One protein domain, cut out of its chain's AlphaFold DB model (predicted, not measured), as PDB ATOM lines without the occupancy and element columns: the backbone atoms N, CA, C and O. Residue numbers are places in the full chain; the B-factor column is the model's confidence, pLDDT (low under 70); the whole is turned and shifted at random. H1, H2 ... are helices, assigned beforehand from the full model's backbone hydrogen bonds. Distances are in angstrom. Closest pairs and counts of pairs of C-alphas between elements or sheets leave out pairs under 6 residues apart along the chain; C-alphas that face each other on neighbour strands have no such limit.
ATOM      1  N   LYS A   6     154.520 167.533 151.198       85.56
ATOM      2  CA  LYS A   6     153.239 166.799 151.219       85.56
ATOM      3  C   LYS A   6     153.103 165.760 150.088       85.56
ATOM      4  O   LYS A   6     152.838 164.602 150.350       85.56
ATOM      5  N   ILE A   7     153.386 166.153 148.843       86.06
ATOM      6  CA  ILE A   7     153.291 165.271 147.657       86.06
ATOM      7  C   ILE A   7     154.233 164.058 147.737       86.06
ATOM      8  O   ILE A   7     153.973 163.027 147.116       86.06
ATOM      9  N   PHE A   8     155.378 164.213 148.405       90.00
ATOM     10  CA  PHE A   8     156.336 163.130 148.586       90.00
ATOM     11  C   PHE A   8     155.932 162.235 149.758       90.00
ATOM     12  O   PHE A   8     156.015 161.024 149.617       90.00
ATOM     13  N   ASN A   9     155.437 162.810 150.858       87.69
ATOM     14  CA  ASN A   9     154.916 162.043 151.993       87.69
ATOM     15  C   ASN A   9     153.733 161.169 151.566       87.69
ATOM     16  O   ASN A   9     153.798 159.960 151.741       87.69
ATOM     17  N   ASP A  10     152.736 161.760 150.893       87.62
ATOM     18  CA  ASP A  10     151.569 161.037 150.366       87.62
ATOM     19  C   ASP A  10     152.000 159.895 149.413       87.62
ATOM     20  O   ASP A  10     151.359 158.855 149.332       87.62
ATOM     21  N   PHE A  11     153.102 160.083 148.673       91.25
ATOM     22  CA  PHE A  11     153.674 159.047 147.810       91.25
ATOM     23  C   PHE A  11     154.377 157.940 148.608       91.25
ATOM     24  O   PHE A  11     154.179 156.769 148.311       91.25
ATOM     25  N   ALA A  12     155.192 158.302 149.600       89.62
ATOM     26  CA  ALA A  12     155.934 157.353 150.422       89.62
ATOM     27  C   ALA A  12     155.006 156.478 151.280       89.62
ATOM     28  O   ALA A  12     155.296 155.304 151.470       89.62
ATOM     29  N   GLU A  13     153.880 157.027 151.742       88.00
ATOM     30  CA  GLU A  13     152.832 156.288 152.463       88.00
ATOM     31  C   GLU A  13     152.140 155.222 151.599       88.00
ATOM     32  O   GLU A  13     151.592 154.263 152.134       88.00
ATOM     33  N   GLY A  14     152.168 155.370 150.272       86.94
ATOM     34  CA  GLY A  14     151.600 154.393 149.343       86.94
ATOM     35  C   GLY A  14     152.498 153.187 149.060       86.94
ATOM     36  O   GLY A  14     152.032 152.255 148.412       86.94
ATOM     37  N   ILE A  15     153.760 153.196 149.507       89.44
ATOM     38  CA  ILE A  15     154.715 152.112 149.251       89.44
ATOM     39  C   ILE A  15     154.440 150.934 150.188       89.44
ATOM     40  O   ILE A  15     154.355 151.096 151.406       89.44
ATOM     41  N   LEU A  16     154.347 149.731 149.623       88.25
ATOM     42  CA  LEU A  16     154.043 148.508 150.363       88.25
ATOM     43  C   LEU A  16     155.319 147.829 150.911       88.25
ATOM     44  O   LEU A  16     156.397 147.956 150.324       88.25
ATOM     45  N   PRO A  17     155.235 147.029 151.996       86.75
ATOM     46  CA  PRO A  17     156.409 146.388 152.607       86.75
ATOM     47  C   PRO A  17     157.231 145.500 151.651       86.75
ATOM     48  O   PRO A  17     158.463 145.442 151.713       86.75
ATOM     49  N   HIS A  18     156.558 144.796 150.738       82.44
ATOM     50  CA  HIS A  18     157.227 143.944 149.753       82.44
ATOM     51  C   HIS A  18     157.895 144.770 148.642       82.44
ATOM     52  O   HIS A  18     158.996 144.428 148.210       82.44
ATOM     53  N   GLU A  19     157.293 145.893 148.237       85.81
ATOM     54  CA  GLU A  19     157.907 146.857 147.320       85.81
ATOM     55  C   GLU A  19     159.153 147.478 147.951       85.81
ATOM     56  O   GLU A  19     160.198 147.533 147.312       85.81
ATOM     57  N   ALA A  20     159.091 147.863 149.229       88.06
ATOM     58  CA  ALA A  20     160.246 148.361 149.973       88.06
ATOM     59  C   ALA A  20     161.405 147.352 149.992       88.06
ATOM     60  O   ALA A  20     162.548 147.721 149.716       88.06
ATOM     61  N   SER A  21     161.102 146.072 150.227       85.31
ATOM     62  CA  SER A  21     162.092 144.985 150.171       85.31
ATOM     63  C   SER A  21     162.722 144.850 148.775       85.31
ATOM     64  O   SER A  21     163.933 144.670 148.642       85.31
ATOM     65  N   TYR A  22     161.919 144.998 147.718       85.25
ATOM     66  CA  TYR A  22     162.389 144.987 146.330       85.25
ATOM     67  C   TYR A  22     163.208 146.239 145.952       85.25
ATOM     68  O   TYR A  22     164.175 146.170 145.188       85.25
ATOM     69  N   LEU A  23     162.877 147.406 146.504       88.06
ATOM     70  CA  LEU A  23     163.636 148.633 146.266       88.06
ATOM     71  C   LEU A  23     165.062 148.533 146.825       88.06
ATOM     72  O   LEU A  23     165.990 148.979 146.138       88.06
ATOM     73  N   LEU A  24     165.241 147.891 147.986       85.12
ATOM     74  CA  LEU A  24     166.538 147.707 148.652       85.12
ATOM     75  C   LEU A  24     167.452 146.668 147.975       85.12
ATOM     76  O   LEU A  24     168.670 146.817 148.021       85.12
ATOM     77  N   SER A  25     166.897 145.646 147.315       77.75
ATOM     78  CA  SER A  25     167.680 144.522 146.762       77.75
ATOM     79  C   SER A  25     168.557 144.870 145.546       77.75
ATOM     80  O   SER A  25     169.526 144.167 145.272       77.75
ATOM     81  N   ASP A  26     168.263 145.966 144.840       66.00
ATOM     82  CA  ASP A  26     169.034 146.460 143.681       66.00
ATOM     83  C   ASP A  26     169.183 147.990 143.748       66.00
ATOM     84  O   ASP A  26     168.669 148.738 142.905       66.00
ATOM     85  N   ASN A  27     169.776 148.489 144.835       73.69
ATOM     86  CA  ASN A  27     170.050 149.914 144.996       73.69
ATOM     87  C   ASN A  27     171.358 150.297 144.274       73.69
ATOM     88  O   ASN A  27     172.442 149.859 144.645       73.69
ATOM     89  N   LYS A  28     171.260 151.146 143.240       77.06
ATOM     90  CA  LYS A  28     172.418 151.715 142.512       77.06
ATOM     91  C   LYS A  28     172.626 153.207 142.794       77.06
ATOM     92  O   LYS A  28     173.383 153.872 142.083       77.06
ATOM     93  N   ILE A  29     171.920 153.759 143.776       84.81
ATOM     94  CA  ILE A  29     172.043 155.159 144.180       84.81
ATOM     95  C   ILE A  29     173.337 155.309 144.979       84.81
ATOM     96  O   ILE A  29     173.572 154.565 145.916       84.81
ATOM     97  N   ARG A  30     174.185 156.262 144.579       83.19
ATOM     98  CA  ARG A  30     175.493 156.534 145.207       83.19
ATOM     99  C   ARG A  30     175.560 157.883 145.932       83.19
ATOM    100  O   ARG A  30     176.636 158.335 146.284       83.19
ATOM    101  N   ASP A  31     174.438 158.591 146.006       91.12
ATOM    102  CA  ASP A  31     174.346 159.904 146.650       91.12
ATOM    103  C   ASP A  31     173.755 159.697 148.039       91.12
ATOM    104  O   ASP A  31     172.606 159.265 148.132       91.12
ATOM    105  N   ASP A  32     174.532 160.008 149.076       88.50
ATOM    106  CA  ASP A  32     174.204 159.706 150.474       88.50
ATOM    107  C   ASP A  32     172.852 160.292 150.907       88.50
ATOM    108  O   ASP A  32     172.071 159.641 151.599       88.50
ATOM    109  N   GLU A  33     172.513 161.506 150.453       90.69
ATOM    110  CA  GLU A  33     171.217 162.112 150.778       90.69
ATOM    111  C   GLU A  33     170.074 161.396 150.048       90.69
ATOM    112  O   GLU A  33     169.013 161.172 150.624       90.69
ATOM    113  N   LYS A  34     170.268 161.006 148.782       92.00
ATOM    114  CA  LYS A  34     169.265 160.238 148.026       92.00
ATOM    115  C   LYS A  34     169.069 158.837 148.611       92.00
ATOM    116  O   LYS A  34     167.935 158.374 148.698       92.00
ATOM    117  N   GLU A  35     170.151 158.183 149.013       90.81
ATOM    118  CA  GLU A  35     170.114 156.884 149.678       90.81
ATOM    119  C   GLU A  35     169.417 156.980 151.039       90.81
ATOM    120  O   GLU A  35     168.534 156.177 151.330       90.81
ATOM    121  N   SER A  36     169.706 158.022 151.825       91.25
ATOM    122  CA  SER A  36     169.016 158.287 153.091       91.25
ATOM    123  C   SER A  36     167.505 158.472 152.907       91.25
ATOM    124  O   SER A  36     166.718 157.908 153.670       91.25
ATOM    125  N   ILE A  37     167.075 159.205 151.866       91.81
ATOM    126  CA  ILE A  37     165.648 159.332 151.529       91.81
ATOM    127  C   ILE A  37     165.052 157.958 151.202       91.81
ATOM    128  O   ILE A  37     163.975 157.644 151.703       91.81
ATOM    129  N   LEU A  38     165.722 157.150 150.369       91.44
ATOM    130  CA  LEU A  38     165.229 155.827 149.971       91.44
ATOM    131  C   LEU A  38     165.088 154.892 151.175       91.44
ATOM    132  O   LEU A  38     164.023 154.311 151.361       91.44
ATOM    133  N   ASN A  39     166.122 154.798 152.010       90.19
ATOM    134  CA  ASN A  39     166.098 153.961 153.208       90.19
ATOM    135  C   ASN A  39     164.951 154.378 154.129       90.19
ATOM    136  O   ASN A  39     164.163 153.535 154.535       90.19
ATOM    137  N   LYS A  40     164.753 155.685 154.338       91.12
ATOM    138  CA  LYS A  40     163.637 156.189 155.150       91.12
ATOM    139  C   LYS A  40     162.260 155.863 154.552       91.12
ATOM    140  O   LYS A  40     161.334 155.578 155.306       91.12
ATOM    141  N   VAL A  41     162.105 155.877 153.223       91.00
ATOM    142  CA  VAL A  41     160.872 155.389 152.568       91.00
ATOM    143  C   VAL A  41     160.659 153.904 152.878       91.00
ATOM    144  O   VAL A  41     159.569 153.523 153.297       91.00
ATOM    145  N   CYS A  42     161.691 153.076 152.711       89.75
ATOM    146  CA  CYS A  42     161.609 151.634 152.938       89.75
ATOM    147  C   CYS A  42     161.353 151.274 154.411       89.75
ATOM    148  O   CYS A  42     160.547 150.383 154.693       89.75
ATOM    149  N   ASP A  43     161.983 151.989 155.342       88.81
ATOM    150  CA  ASP A  43     161.802 151.820 156.785       88.81
ATOM    151  C   ASP A  43     160.371 152.169 157.200       88.81
ATOM    152  O   ASP A  43     159.737 151.402 157.928       88.81
ATOM    153  N   ASN A  44     159.831 153.282 156.690       89.19
ATOM    154  CA  ASN A  44     158.452 153.697 156.949       89.19
ATOM    155  C   ASN A  44     157.436 152.702 156.370       89.19
ATOM    156  O   ASN A  44     156.446 152.399 157.025       89.19
ATOM    157  N   ALA A  45     157.687 152.162 155.173       87.25
ATOM    158  CA  ALA A  45     156.823 151.157 154.552       87.25
ATOM    159  C   ALA A  45     156.851 149.807 155.294       87.25
ATOM    160  O   ALA A  45     155.859 149.084 155.315       87.25
ATOM    161  N   SER A  46     157.983 149.462 155.914       82.12
ATOM    162  CA  SER A  46     158.149 148.213 156.673       82.12
ATOM    163  C   SER A  46     157.670 148.330 158.127       82.12
ATOM    164  O   SER A  46     157.365 147.324 158.770       82.12
ATOM    165  N   SER A  47     157.598 149.553 158.656       79.81
ATOM    166  CA  SER A  47     157.239 149.833 160.046       79.81
ATOM    167  C   SER A  47     155.743 150.104 160.193       79.81
ATOM    168  O   SER A  47     155.251 151.172 159.856       79.81
ATOM    169  N   LEU A  48     155.013 149.171 160.807       65.44
ATOM    170  CA  LEU A  48     153.576 149.335 161.090       65.44
ATOM    171  C   LEU A  48     153.268 150.357 162.205       65.44
ATOM    172  O   LEU A  48     152.109 150.707 162.415       65.44
ATOM    173  N   VAL A  49     154.284 150.791 162.961       64.94
ATOM    174  CA  VAL A  49     154.111 151.509 164.241       64.94
ATOM    175  C   VAL A  49     154.804 152.874 164.261       64.94
ATOM    176  O   VAL A  49     154.344 153.780 164.953       64.94
ATOM    177  N   VAL A  50     155.899 153.048 163.517       67.44
ATOM    178  CA  VAL A  50     156.723 154.262 163.564       67.44
ATOM    179  C   VAL A  50     156.889 154.811 162.156       67.44
ATOM    180  O   VAL A  50     157.437 154.141 161.290       67.44
ATOM    181  N   SER A  51     156.425 156.043 161.947       73.12
ATOM    182  CA  SER A  51     156.668 156.803 160.723       73.12
ATOM    183  C   SER A  51     157.671 157.911 161.017       73.12
ATOM    184  O   SER A  51     157.449 158.764 161.882       73.12
ATOM    185  N   HIS A  52     158.803 157.884 160.321       79.81
ATOM    186  CA  HIS A  52     159.833 158.903 160.426       79.81
ATOM    187  C   HIS A  52     159.559 160.055 159.459       79.81
ATOM    188  O   HIS A  52     159.350 159.853 158.263       79.81
ATOM    189  N   TYR A  53     159.653 161.287 159.963       84.38
ATOM    190  CA  TYR A  53     159.547 162.483 159.131       84.38
ATOM    191  C   TYR A  53     160.739 162.621 158.175       84.38
ATOM    192  O   TYR A  53     161.896 162.374 158.542       84.38
ATOM    193  N   PHE A  54     160.457 163.052 156.947       87.19
ATOM    194  CA  PHE A  54     161.467 163.410 155.953       87.19
ATOM    195  C   PHE A  54     162.103 164.769 156.267       87.19
ATOM    196  O   PHE A  54     161.455 165.657 156.816       87.19
ATOM    197  N   ASP A  55     163.383 164.926 155.923       86.88
ATOM    198  CA  ASP A  55     164.143 166.143 156.214       86.88
ATOM    199  C   ASP A  55     163.799 167.264 155.215       86.88
ATOM    200  O   ASP A  55     164.064 167.162 154.014       86.88
ATOM    201  N   GLU A  56     163.215 168.356 155.708       85.50
ATOM    202  CA  GLU A  56     162.814 169.506 154.889       85.50
ATOM    203  C   GLU A  56     163.994 170.372 154.397       85.50
ATOM    204  O   GLU A  56     163.795 171.238 153.524       85.50
ATOM    205  N   ASN A  57     165.202 170.138 154.925       86.69
ATOM    206  CA  ASN A  57     166.430 170.833 154.534       86.69
ATOM    207  C   ASN A  57     167.062 170.252 153.264       86.69
ATOM    208  O   ASN A  57     167.761 170.977 152.553       86.69
ATOM    209  N   ILE A  58     166.779 168.987 152.933       87.19
ATOM    210  CA  ILE A  58     167.281 168.358 151.706       87.19
ATOM    211  C   ILE A  58     166.633 169.014 150.473       87.19
ATOM    212  O   ILE A  58     165.440 169.343 150.457       87.19
ATOM    213  N   ASP A  59     167.415 169.193 149.402       88.75
ATOM    214  CA  ASP A  59     166.933 169.765 148.141       88.75
ATOM    215  C   ASP A  59     165.738 168.961 147.587       88.75
ATOM    216  O   ASP A  59     165.809 167.756 147.329       88.75
ATOM    217  N   LYS A  60     164.629 169.661 147.310       87.31
ATOM    218  CA  LYS A  60     163.410 169.123 146.682       87.31
ATOM    219  C   LYS A  60     163.686 168.342 145.385       87.31
ATOM    220  O   LYS A  60     162.935 167.422 145.039       87.31
ATOM    221  N   ARG A  61     164.743 168.688 144.644       88.69
ATOM    222  CA  ARG A  61     165.174 167.971 143.434       88.69
ATOM    223  C   ARG A  61     165.562 166.524 143.739       88.69
ATOM    224  O   ARG A  61     165.252 165.651 142.929       88.69
ATOM    225  N   LYS A  62     166.154 166.248 144.906       91.81
ATOM    226  CA  LYS A  62     166.514 164.887 145.334       91.81
ATOM    227  C   LYS A  62     165.272 164.048 145.629       91.81
ATOM    228  O   LYS A  62     165.160 162.948 145.098       91.81
ATOM    229  N   TYR A  63     164.282 164.610 146.320       91.56
ATOM    230  CA  TYR A  63     162.973 163.967 146.507       91.56
ATOM    231  C   TYR A  63     162.266 163.664 145.179       91.56
ATOM    232  O   TYR A  63     161.741 162.573 144.975       91.56
ATOM    233  N   THR A  64     162.290 164.615 144.241       91.62
ATOM    234  CA  THR A  64     161.694 164.426 142.906       91.62
ATOM    235  C   THR A  64     162.393 163.306 142.137       91.62
ATOM    236  O   THR A  64     161.732 162.510 141.471       91.62
ATOM    237  N   TYR A  65     163.722 163.235 142.235       93.12
ATOM    238  CA  TYR A  65     164.509 162.163 141.638       93.12
ATOM    239  C   TYR A  65     164.156 160.804 142.249       93.12
ATOM    240  O   TYR A  65     163.846 159.885 141.499       93.12
ATOM    241  N   ILE A  66     164.151 160.691 143.583       92.69
ATOM    242  CA  ILE A  66     163.831 159.437 144.276       92.69
ATOM    243  C   ILE A  66     162.430 158.963 143.925       92.69
ATOM    244  O   ILE A  66     162.273 157.811 143.541       92.69
ATOM    245  N   LYS A  67     161.435 159.856 143.947       92.75
ATOM    246  CA  LYS A  67     160.071 159.518 143.532       92.75
ATOM    247  C   LYS A  67     160.048 158.920 142.123       92.75
ATOM    248  O   LYS A  67     159.529 157.829 141.934       92.75
ATOM    249  N   LYS A  68     160.666 159.594 141.144       91.38
ATOM    250  CA  LYS A  68     160.743 159.098 139.758       91.38
ATOM    251  C   LYS A  68     161.485 157.766 139.647       91.38
ATOM    252  O   LYS A  68     161.099 156.926 138.842       91.38
ATOM    253  N   TRP A  69     162.563 157.593 140.407       91.62
ATOM    254  CA  TRP A  69     163.357 156.370 140.396       91.62
ATOM    255  C   TRP A  69     162.576 155.186 140.975       91.62
ATOM    256  O   TRP A  69     162.544 154.139 140.336       91.62
ATOM    257  N   ILE A  70     161.905 155.374 142.119       90.00
ATOM    258  CA  ILE A  70     161.049 154.360 142.748       90.00
ATOM    259  C   ILE A  70     159.926 153.972 141.791       90.00
ATOM    260  O   ILE A  70     159.814 152.799 141.462       90.00
ATOM    261  N   THR A  71     159.163 154.947 141.280       88.44
ATOM    262  CA  THR A  71     158.070 154.694 140.330       88.44
ATOM    263  C   THR A  71     158.553 153.866 139.141       88.44
ATOM    264  O   THR A  71     158.039 152.783 138.908       88.44
ATOM    265  N   LYS A  72     159.640 154.281 138.480       85.06
ATOM    266  CA  LYS A  72     160.188 153.548 137.332       85.06
ATOM    267  C   LYS A  72     160.697 152.147 137.689       85.06
ATOM    268  O   LYS A  72     160.708 151.259 136.840       85.06
ATOM    269  N   LYS A  73     161.215 151.952 138.905       85.06
ATOM    270  CA  LYS A  73     161.706 150.647 139.364       85.06
ATOM    271  C   LYS A  73     160.548 149.700 139.685       85.06
ATOM    272  O   LYS A  73     160.657 148.527 139.342       85.06
ATOM    273  N   LEU A  74     159.473 150.208 140.290       84.56
ATOM    274  CA  LEU A  74     158.266 149.442 140.602       84.56
ATOM    275  C   LEU A  74     157.441 149.134 139.350       84.56
ATOM    276  O   LEU A  74     157.104 147.978 139.166       84.56
ATOM    277  N   GLU A  75     157.244 150.088 138.431       79.31
ATOM    278  CA  GLU A  75     156.579 149.861 137.127       79.31
ATOM    279  C   GLU A  75     157.242 148.722 136.335       79.31
ATOM    280  O   GLU A  75     156.585 147.896 135.718       79.31
ATOM    281  N   ARG A  76     158.574 148.607 136.390       70.75
ATOM    282  CA  ARG A  76     159.296 147.490 135.749       70.75
ATOM    283  C   ARG A  76     159.028 146.130 136.388       70.75
ATOM    284  O   ARG A  76     159.263 145.114 135.742       70.75
ATOM    285  N   ALA A  77     158.654 146.121 137.661       72.81
ATOM    286  CA  ALA A  77     158.261 144.921 138.384       72.81
ATOM    287  C   ALA A  77     156.740 144.718 138.382       72.81
ATOM    288  O   ALA A  77     156.291 143.670 138.846       72.81
ATOM    289  N   ASP A  78     155.970 145.685 137.866       76.56
ATOM    290  CA  ASP A  78     154.523 145.591 137.746       76.56
ATOM    291  C   ASP A  78     154.184 144.567 136.665       76.56
ATOM    292  O   ASP A  78     154.267 144.780 135.451       76.56
TER     293      ASP A  78
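This is residues 6 to 78 of the 192 residues of an uncharacterized protein of Psychroflexus torquis (strain ATCC 700755 / ACAM 623) (UniProt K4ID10). A helical hairpin of H2 and H3 makes one layer, and the long helix H4 crosses one face of it, with the short H1 beside H4 on that same side. A long loop, residues 47 to 59, runs round the outside from the end of H3 to the start of H4. The printed part has 73 residues with four named helices, in the order H1, H2, H3, H4, and no named strand; the class is all helix. It is compact, with a radius of gyration of the C-alphas of 11.3 A, and its outline is rounded, with spans of 31 by 28 by 20 A.

H1, residues 6 to 12, and H2, residues 17 to 25, are apart although a tight link joins them. H3, residues 32 to 46, forms a hairpin with H2: they touch at a shallow tilt of 31 degrees, opposite ways, and their closest C-alphas, those of Ala 20 and Cys 42, are 4.6 A apart. H1 and H3 only just touch, with 3 pairs of C-alphas within 8 A, through residues 41 to 45 of H3 alone; the closest C-alphas are those of Ala 12 and Val 41, 5.7 A apart, and the tilt is steep, 67 degrees. H4, residues 60 to 75, touches the other three helices. With residues 62 to 66 alone it touches residues 33 to 38 of H3, at a steep tilt of 53 degrees, the same way; the closest C-alphas, those of Lys 34 and Lys 62, are 6.0 A apart. With residues 63 to 67 alone it touches H1, the same way, at a shallow tilt of 34.6 degrees, only just short of steep; the closest C-alphas, those of Phe 8 and Tyr 63, are 7.0 A apart. With residues 70 to 74 alone it touches H2, about perpendicular at 79 degrees, the closest C-alphas being those of Leu 23 and Ile 70, 7.2 A apart. In H1, H2, H3 and H4 every O i to N i+4 pair is within hydrogen-bond range.

H1 begins at C-alpha 6, (153.239, 166.799, 151.219), and measures 9.9 A from first to last C-alpha. H2 measures 12.8 A. H3 begins at C-alpha 32, (174.204, 159.706, 150.474), and measures 20.7 A. H4, the longest helix, measures 22.6 A and ends at C-alpha 75, (156.579, 149.861, 137.127).

The two C-alphas farthest apart are those of Asn 57 and Asp 78, at 32.6 A. The printed part has no cut. The link from H2 to H3 is short, and that from H3 to H4 is long, with 13 residues. The mean pLDDT of the printed part is 85.5; residue 26 and residues 48 to 50 are under 70.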